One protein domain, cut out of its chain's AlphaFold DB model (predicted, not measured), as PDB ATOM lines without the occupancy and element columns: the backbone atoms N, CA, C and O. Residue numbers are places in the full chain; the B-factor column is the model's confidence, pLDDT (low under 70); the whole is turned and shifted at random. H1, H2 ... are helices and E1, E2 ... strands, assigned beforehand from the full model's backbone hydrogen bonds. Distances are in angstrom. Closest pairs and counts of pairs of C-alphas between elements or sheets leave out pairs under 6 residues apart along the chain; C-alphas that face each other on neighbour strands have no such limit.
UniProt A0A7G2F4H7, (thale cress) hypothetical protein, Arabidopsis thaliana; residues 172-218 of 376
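AT A GLANCE: This is residues 172 to 218 of the 376 residues of the protein "(thale cress) hypothetical protein" of Arabidopsis thaliana (UniProt A0A7G2F4H7). A small hairpin of two antiparallel strands, E1 and E2, has one short helix, H1, packed at its E1 side, and a long unnamed tail sticks out from this body with residues 172 to 180. The tail makes much of the length. The printed part has 47 residues, with one named helix and two named strands in the order H1, E1, E2; the sheet's order is E1 - E2, antiparallel. The class is mixed, helices and strands, with 20 residues in named elements, under half of those printed. The whole is loose, with a radius of gyration of the C-alphas of 13.2 A, and spans 46 by 21 by 12 A.

HOW THE PARTS SIT: Begin at the sheet, where E1, residues 204 to 208, and E2, residues 213 to 217, form a hairpin. They are antiparallel neighbours, with 155 degrees between their N-to-C directions. Look at C-alphas 205 and 216, which face each other at 4.6 A. Across the pair, N 215 and O 206 are within hydrogen-bond range at 2.8 A, and so are N 206 and O 215 at 2.9 A. From there go outward to H1, residues 191 to 200. H1 and E1 have 4 pairs of C-alphas within 8 A, and the closest are those of Thr 195 and Val 205, 6.4 A apart. H1 and E2 are near each other, with 7 pairs of C-alphas within 10 A. Inside H1, 5 of 6 O i to N i+4 pairs are within hydrogen-bond range.

IN THESE COORDINATES: Find C-alpha 204 at (-37.638, -66.815, -8.581); from there E1 runs 13.2 A to C-alpha 208. E2 runs 13.0 A from C-alpha 213 to C-alpha 217 at (-38.283, -67.473, -3.292). H1 begins with Asp 191, whose C-alpha is at (-46.659, -55.072, -11.654), and measures 14.8 A to C-alpha 200. Before it, residues 172 to 190 hold no named element.

THE WHOLE: The C-alphas farthest apart are those of Ala 172 and Gly 210, 45.9 A. Residues 172 to 180 stand free; without them the body has 38 residues and spans 31 by 21 by 12 A, with a radius of gyration of 9.9 A. The printed part has no cut, and the links from H1 to E1 and from E1 to E2 are tight. The mean pLDDT of the printed part is 84.2; look for values under 70 at residues 172 to 176 and 209 to 211.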
ATOM      1  N   ALA A 172     -15.131 -42.503 -13.065       51.97
ATOM      2  CA  ALA A 172     -15.855 -43.769 -13.107       51.97
ATOM      3  C   ALA A 172     -16.003 -44.470 -11.737       51.97
ATOM      4  O   ALA A 172     -16.984 -45.186 -11.536       51.97
ATOM      5  N   ASP A 173     -15.069 -44.282 -10.799       51.97
ATOM      6  CA  ASP A 173     -15.182 -44.794  -9.424       51.97
ATOM      7  C   ASP A 173     -16.038 -43.886  -8.530       51.97
ATOM      8  O   ASP A 173     -16.676 -44.389  -7.609       51.97
ATOM      9  N   GLU A 174     -16.104 -42.579  -8.810       52.94
ATOM     10  CA  GLU A 174     -17.011 -41.643  -8.119       52.94
ATOM     11  C   GLU A 174     -18.480 -41.836  -8.534       52.94
ATOM     12  O   GLU A 174     -19.366 -41.870  -7.687       52.94
ATOM     13  N   LYS A 175     -18.756 -42.099  -9.819       56.28
ATOM     14  CA  LYS A 175     -20.121 -42.382 -10.319       56.28
ATOM     15  C   LYS A 175     -20.637 -43.790  -9.993       56.28
ATOM     16  O   LYS A 175     -21.744 -44.157 -10.390       56.28
ATOM     17  N   ARG A 176     -19.848 -44.627  -9.317       66.88
ATOM     18  CA  ARG A 176     -20.217 -46.017  -9.034       66.88
ATOM     19  C   ARG A 176     -21.182 -46.058  -7.852       66.88
ATOM     20  O   ARG A 176     -20.749 -46.003  -6.710       66.88
ATOM     21  N   ARG A 177     -22.481 -46.218  -8.118       86.19
ATOM     22  CA  ARG A 177     -23.495 -46.541  -7.101       86.19
ATOM     23  C   ARG A 177     -23.256 -47.988  -6.607       86.19
ATOM     24  O   ARG A 177     -23.548 -48.923  -7.355       86.19
ATOM     25  N   PRO A 178     -22.710 -48.236  -5.394       86.19
ATOM     26  CA  PRO A 178     -22.220 -49.573  -5.024       86.19
ATOM     27  C   PRO A 178     -23.295 -50.666  -4.990       86.19
ATOM     28  O   PRO A 178     -23.005 -51.820  -5.307       86.19
ATOM     29  N   LEU A 179     -24.530 -50.302  -4.639       90.81
ATOM     30  CA  LEU A 179     -25.661 -51.229  -4.550       90.81
ATOM     31  C   LEU A 179     -26.511 -51.303  -5.826       90.81
ATOM     32  O   LEU A 179     -27.424 -52.119  -5.887       90.81
ATOM     33  N   GLU A 180     -26.186 -50.533  -6.871       89.19
ATOM     34  CA  GLU A 180     -26.990 -50.419  -8.103       89.19
ATOM     35  C   GLU A 180     -27.311 -51.775  -8.736       89.19
ATOM     36  O   GLU A 180     -28.413 -52.046  -9.204       89.19
ATOM     37  N   LYS A 181     -26.331 -52.683  -8.711       89.12
ATOM     38  CA  LYS A 181     -26.490 -54.019  -9.285       89.12
ATOM     39  C   LYS A 181     -27.542 -54.856  -8.563       89.12
ATOM     40  O   LYS A 181     -28.099 -55.735  -9.211       89.12
ATOM     41  N   GLY A 182     -27.799 -54.612  -7.281       90.62
ATOM     42  CA  GLY A 182     -28.743 -55.380  -6.463       90.62
ATOM     43  C   GLY A 182     -30.039 -54.646  -6.123       90.62
ATOM     44  O   GLY A 182     -30.950 -55.275  -5.598       90.62
ATOM     45  N   ILE A 183     -30.132 -53.345  -6.406       93.38
ATOM     46  CA  ILE A 183     -31.298 -52.529  -6.066       93.38
ATOM     47  C   ILE A 183     -32.410 -52.657  -7.107       93.38
ATOM     48  O   ILE A 183     -32.157 -52.809  -8.304       93.38
ATOM     49  N   ILE A 184     -33.642 -52.594  -6.603       94.38
ATOM     50  CA  ILE A 184     -34.880 -52.427  -7.361       94.38
ATOM     51  C   ILE A 184     -35.659 -51.315  -6.653       94.38
ATOM     52  O   ILE A 184     -36.078 -51.484  -5.508       94.38
ATOM     53  N   GLU A 185     -35.822 -50.171  -7.311       92.56
ATOM     54  CA  GLU A 185     -36.564 -49.028  -6.773       92.56
ATOM     55  C   GLU A 185     -38.039 -49.169  -7.159       92.56
ATOM     56  O   GLU A 185     -38.451 -48.815  -8.260       92.56
ATOM     57  N   THR A 186     -38.855 -49.701  -6.245       91.44
ATOM     58  CA  THR A 186     -40.249 -50.084  -6.537       91.44
ATOM     59  C   THR A 186     -41.126 -48.924  -7.009       91.44
ATOM     60  O   THR A 186     -42.132 -49.152  -7.667       91.44
ATOM     61  N   MET A 187     -40.754 -47.678  -6.704       90.69
ATOM     62  CA  MET A 187     -41.440 -46.474  -7.189       90.69
ATOM     63  C   MET A 187     -41.348 -46.275  -8.710       90.69
ATOM     64  O   MET A 187     -42.149 -45.536  -9.280       90.69
ATOM     65  N   HIS A 188     -40.378 -46.918  -9.361       91.75
ATOM     66  CA  HIS A 188     -40.180 -46.889 -10.810       91.75
ATOM     67  C   HIS A 188     -40.683 -48.160 -11.498       91.75
ATOM     68  O   HIS A 188     -40.537 -48.301 -12.711       91.75
ATOM     69  N   GLU A 189     -41.292 -49.070 -10.739       90.00
ATOM     70  CA  GLU A 189     -41.715 -50.375 -11.217       90.00
ATOM     71  C   GLU A 189     -43.243 -50.480 -11.293       90.00
ATOM     72  O   GLU A 189     -43.988 -49.977 -10.455       90.00
ATOM     73  N   SER A 190     -43.708 -51.177 -12.321       88.88
ATOM     74  CA  SER A 190     -45.075 -51.669 -12.465       88.88
ATOM     75  C   SER A 190     -45.168 -53.129 -12.018       88.88
ATOM     76  O   SER A 190     -44.155 -53.812 -11.867       88.88
ATOM     77  N   ASP A 191     -46.388 -53.650 -11.913       83.06
ATOM     78  CA  ASP A 191     -46.659 -55.072 -11.654       83.06
ATOM     79  C   ASP A 191     -45.932 -56.032 -12.610       83.06
ATOM     80  O   ASP A 191     -45.532 -57.130 -12.229       83.06
ATOM     81  N   VAL A 192     -45.747 -55.629 -13.868       84.56
ATOM     82  CA  VAL A 192     -45.043 -56.450 -14.859       84.56
ATOM     83  C   VAL A 192     -43.536 -56.306 -14.681       84.56
ATOM     84  O   VAL A 192     -42.824 -57.306 -14.566       84.56
ATOM     85  N   THR A 193     -43.043 -55.071 -14.610       91.12
ATOM     86  CA  THR A 193     -41.600 -54.805 -14.601       91.12
ATOM     87  C   THR A 193     -40.942 -55.243 -13.294       91.12
ATOM     88  O   THR A 193     -39.852 -55.800 -13.349       91.12
ATOM     89  N   ILE A 194     -41.632 -55.182 -12.146       89.88
ATOM     90  CA  ILE A 194     -41.083 -55.667 -10.869       89.88
ATOM     91  C   ILE A 194     -40.749 -57.165 -10.912       89.88
ATOM     92  O   ILE A 194     -39.706 -57.589 -10.413       89.88
ATOM     93  N   THR A 195     -41.603 -57.980 -11.544       89.19
ATOM     94  CA  THR A 195     -41.369 -59.428 -11.669       89.19
ATOM     95  C   THR A 195     -40.194 -59.732 -12.587       89.19
ATOM     96  O   THR A 195     -39.389 -60.621 -12.288       89.19
ATOM     97  N   GLN A 196     -40.062 -58.963 -13.670       90.69
ATOM     98  CA  GLN A 196     -38.937 -59.056 -14.588       90.69
ATOM     99  C   GLN A 196     -37.638 -58.650 -13.887       90.69
ATOM    100  O   GLN A 196     -36.707 -59.452 -13.859       90.69
ATOM    101  N   SER A 197     -37.605 -57.485 -13.235       93.06
ATOM    102  CA  SER A 197     -36.452 -56.988 -12.480       93.06
ATOM    103  C   SER A 197     -35.992 -58.007 -11.435       93.06
ATOM    104  O   SER A 197     -34.821 -58.376 -11.406       93.06
ATOM    105  N   LEU A 198     -36.902 -58.558 -10.625       91.88
ATOM    106  CA  LEU A 198     -36.572 -59.595  -9.637       91.88
ATOM    107  C   LEU A 198     -35.981 -60.864 -10.275       91.88
ATOM    108  O   LEU A 198     -35.019 -61.436  -9.751       91.88
ATOM    109  N   THR A 199     -36.527 -61.286 -11.417       90.75
ATOM    110  CA  THR A 199     -36.048 -62.464 -12.155       90.75
ATOM    111  C   THR A 199     -34.662 -62.224 -12.754       90.75
ATOM    112  O   THR A 199     -33.787 -63.082 -12.636       90.75
ATOM    113  N   GLU A 200     -34.417 -61.041 -13.320       92.31
ATOM    114  CA  GLU A 200     -33.112 -60.620 -13.848       92.31
ATOM    115  C   GLU A 200     -32.039 -60.533 -12.753       92.31
ATOM    116  O   GLU A 200     -30.871 -60.836 -13.002       92.31
ATOM    117  N   LYS A 201     -32.426 -60.203 -11.512       91.19
ATOM    118  CA  LYS A 201     -31.542 -60.271 -10.334       91.19
ATOM    119  C   LYS A 201     -31.344 -61.697  -9.789       91.19
ATOM    120  O   LYS A 201     -30.646 -61.876  -8.793       91.19
ATOM    121  N   GLY A 202     -31.910 -62.722 -10.432       88.81
ATOM    122  CA  GLY A 202     -31.687 -64.133 -10.096       88.81
ATOM    123  C   GLY A 202     -32.596 -64.692  -8.996       88.81
ATOM    124  O   GLY A 202     -32.265 -65.716  -8.375       88.81
ATOM    125  N   VAL A 203     -33.735 -64.040  -8.745       90.56
ATOM    126  CA  VAL A 203     -34.732 -64.469  -7.759       90.56
ATOM    127  C   VAL A 203     -35.947 -65.063  -8.469       90.56
ATOM    128  O   VAL A 203     -36.443 -64.511  -9.444       90.56
ATOM    129  N   HIS A 204     -36.445 -66.205  -7.993       90.81
ATOM    130  CA  HIS A 204     -37.638 -66.815  -8.581       90.81
ATOM    131  C   HIS A 204     -38.896 -66.146  -8.032       90.81
ATOM    132  O   HIS A 204     -39.081 -66.095  -6.813       90.81
ATOM    133  N   VAL A 205     -39.767 -65.691  -8.931       90.81
ATOM    134  CA  VAL A 205     -41.044 -65.054  -8.600       90.81
ATOM    135  C   VAL A 205     -42.189 -65.883  -9.171       90.81
ATOM    136  O   VAL A 205     -42.166 -66.255 -10.342       90.81
ATOM    137  N   ALA A 206     -43.190 -66.172  -8.345       86.81
ATOM    138  CA  ALA A 206     -44.461 -66.748  -8.765       86.81
ATOM    139  C   ALA A 206     -45.584 -65.745  -8.482       86.81
ATOM    140  O   ALA A 206     -45.633 -65.159  -7.398       86.81
ATOM    141  N   ARG A 207     -46.473 -65.539  -9.454       77.88
ATOM    142  CA  ARG A 207     -47.673 -64.716  -9.285       77.88
ATOM    143  C   ARG A 207     -48.807 -65.587  -8.749       77.88
ATOM    144  O   ARG A 207     -48.990 -66.704  -9.224       77.88
ATOM    145  N   ASP A 208     -49.522 -65.085  -7.751       76.81
ATOM    146  CA  ASP A 208     -50.766 -65.679  -7.265       76.81
ATOM    147  C   ASP A 208     -51.938 -64.873  -7.844       76.81
ATOM    148  O   ASP A 208     -52.180 -63.732  -7.439       76.81
ATOM    149  N   ASP A 209     -52.611 -65.428  -8.857       68.25
ATOM    150  CA  ASP A 209     -53.592 -64.707  -9.686       68.25
ATOM    151  C   ASP A 209     -54.882 -64.322  -8.929       68.25
ATOM    152  O   ASP A 209     -55.676 -63.534  -9.439       68.25
ATOM    153  N   GLY A 210     -55.085 -64.842  -7.710       68.62
ATOM    154  CA  GLY A 210     -56.267 -64.567  -6.884       68.62
ATOM    155  C   GLY A 210     -56.190 -63.304  -6.018       68.62
ATOM    156  O   GLY A 210     -57.221 -62.674  -5.805       68.62
ATOM    157  N   ASP A 211     -54.992 -62.903  -5.566       66.50
ATOM    158  CA  ASP A 211     -54.833 -61.921  -4.471       66.50
ATOM    159  C   ASP A 211     -53.905 -60.729  -4.799       66.50
ATOM    160  O   ASP A 211     -53.588 -59.924  -3.924       66.50
ATOM    161  N   ASN A 212     -53.448 -60.588  -6.051       77.38
ATOM    162  CA  ASN A 212     -52.410 -59.615  -6.441       77.38
ATOM    163  C   ASN A 212     -51.135 -59.720  -5.570       77.38
ATOM    164  O   ASN A 212     -50.506 -58.722  -5.216       77.38
ATOM    165  N   VAL A 213     -50.774 -60.953  -5.199       85.62
ATOM    166  CA  VAL A 213     -49.622 -61.269  -4.348       85.62
ATOM    167  C   VAL A 213     -48.504 -61.873  -5.195       85.62
ATOM    168  O   VAL A 213     -48.710 -62.823  -5.951       85.62
ATOM    169  N   TYR A 214     -47.285 -61.362  -5.010       85.62
ATOM    170  CA  TYR A 214     -46.068 -61.945  -5.571       85.62
ATOM    171  C   TYR A 214     -45.367 -62.811  -4.526       85.62
ATOM    172  O   TYR A 214     -45.057 -62.361  -3.422       85.62
ATOM    173  N   ARG A 215     -45.078 -64.065  -4.877       90.19
ATOM    174  CA  ARG A 215     -44.322 -65.004  -4.043       90.19
ATOM    175  C   ARG A 215     -42.883 -65.058  -4.533       90.19
ATOM    176  O   ARG A 215     -42.607 -65.566  -5.616       90.19
ATOM    177  N   ILE A 216     -41.968 -64.541  -3.722       92.50
ATOM    178  CA  ILE A 216     -40.541 -64.446  -4.037       92.50
ATOM    179  C   ILE A 216     -39.790 -65.522  -3.249       92.50
ATOM    180  O   ILE A 216     -39.855 -65.557  -2.020       92.50
ATOM    181  N   ARG A 217     -39.067 -66.411  -3.939       93.62
ATOM    182  CA  ARG A 217     -38.283 -67.473  -3.292       93.62
ATOM    183  C   ARG A 217     -36.882 -66.976  -2.943       93.62
ATOM    184  O   ARG A 217     -36.081 -66.695  -3.831       93.62
ATOM    185  N   CYS A 218     -36.572 -66.950  -1.653       94.94
ATOM    186  CA  CYS A 218     -35.269 -66.590  -1.097       94.94
ATOM    187  C   CYS A 218     -34.963 -67.463   0.132       94.94
ATOM    188  O   CYS A 218     -35.848 -68.169   0.618       94.94
TER     189      CYS A 218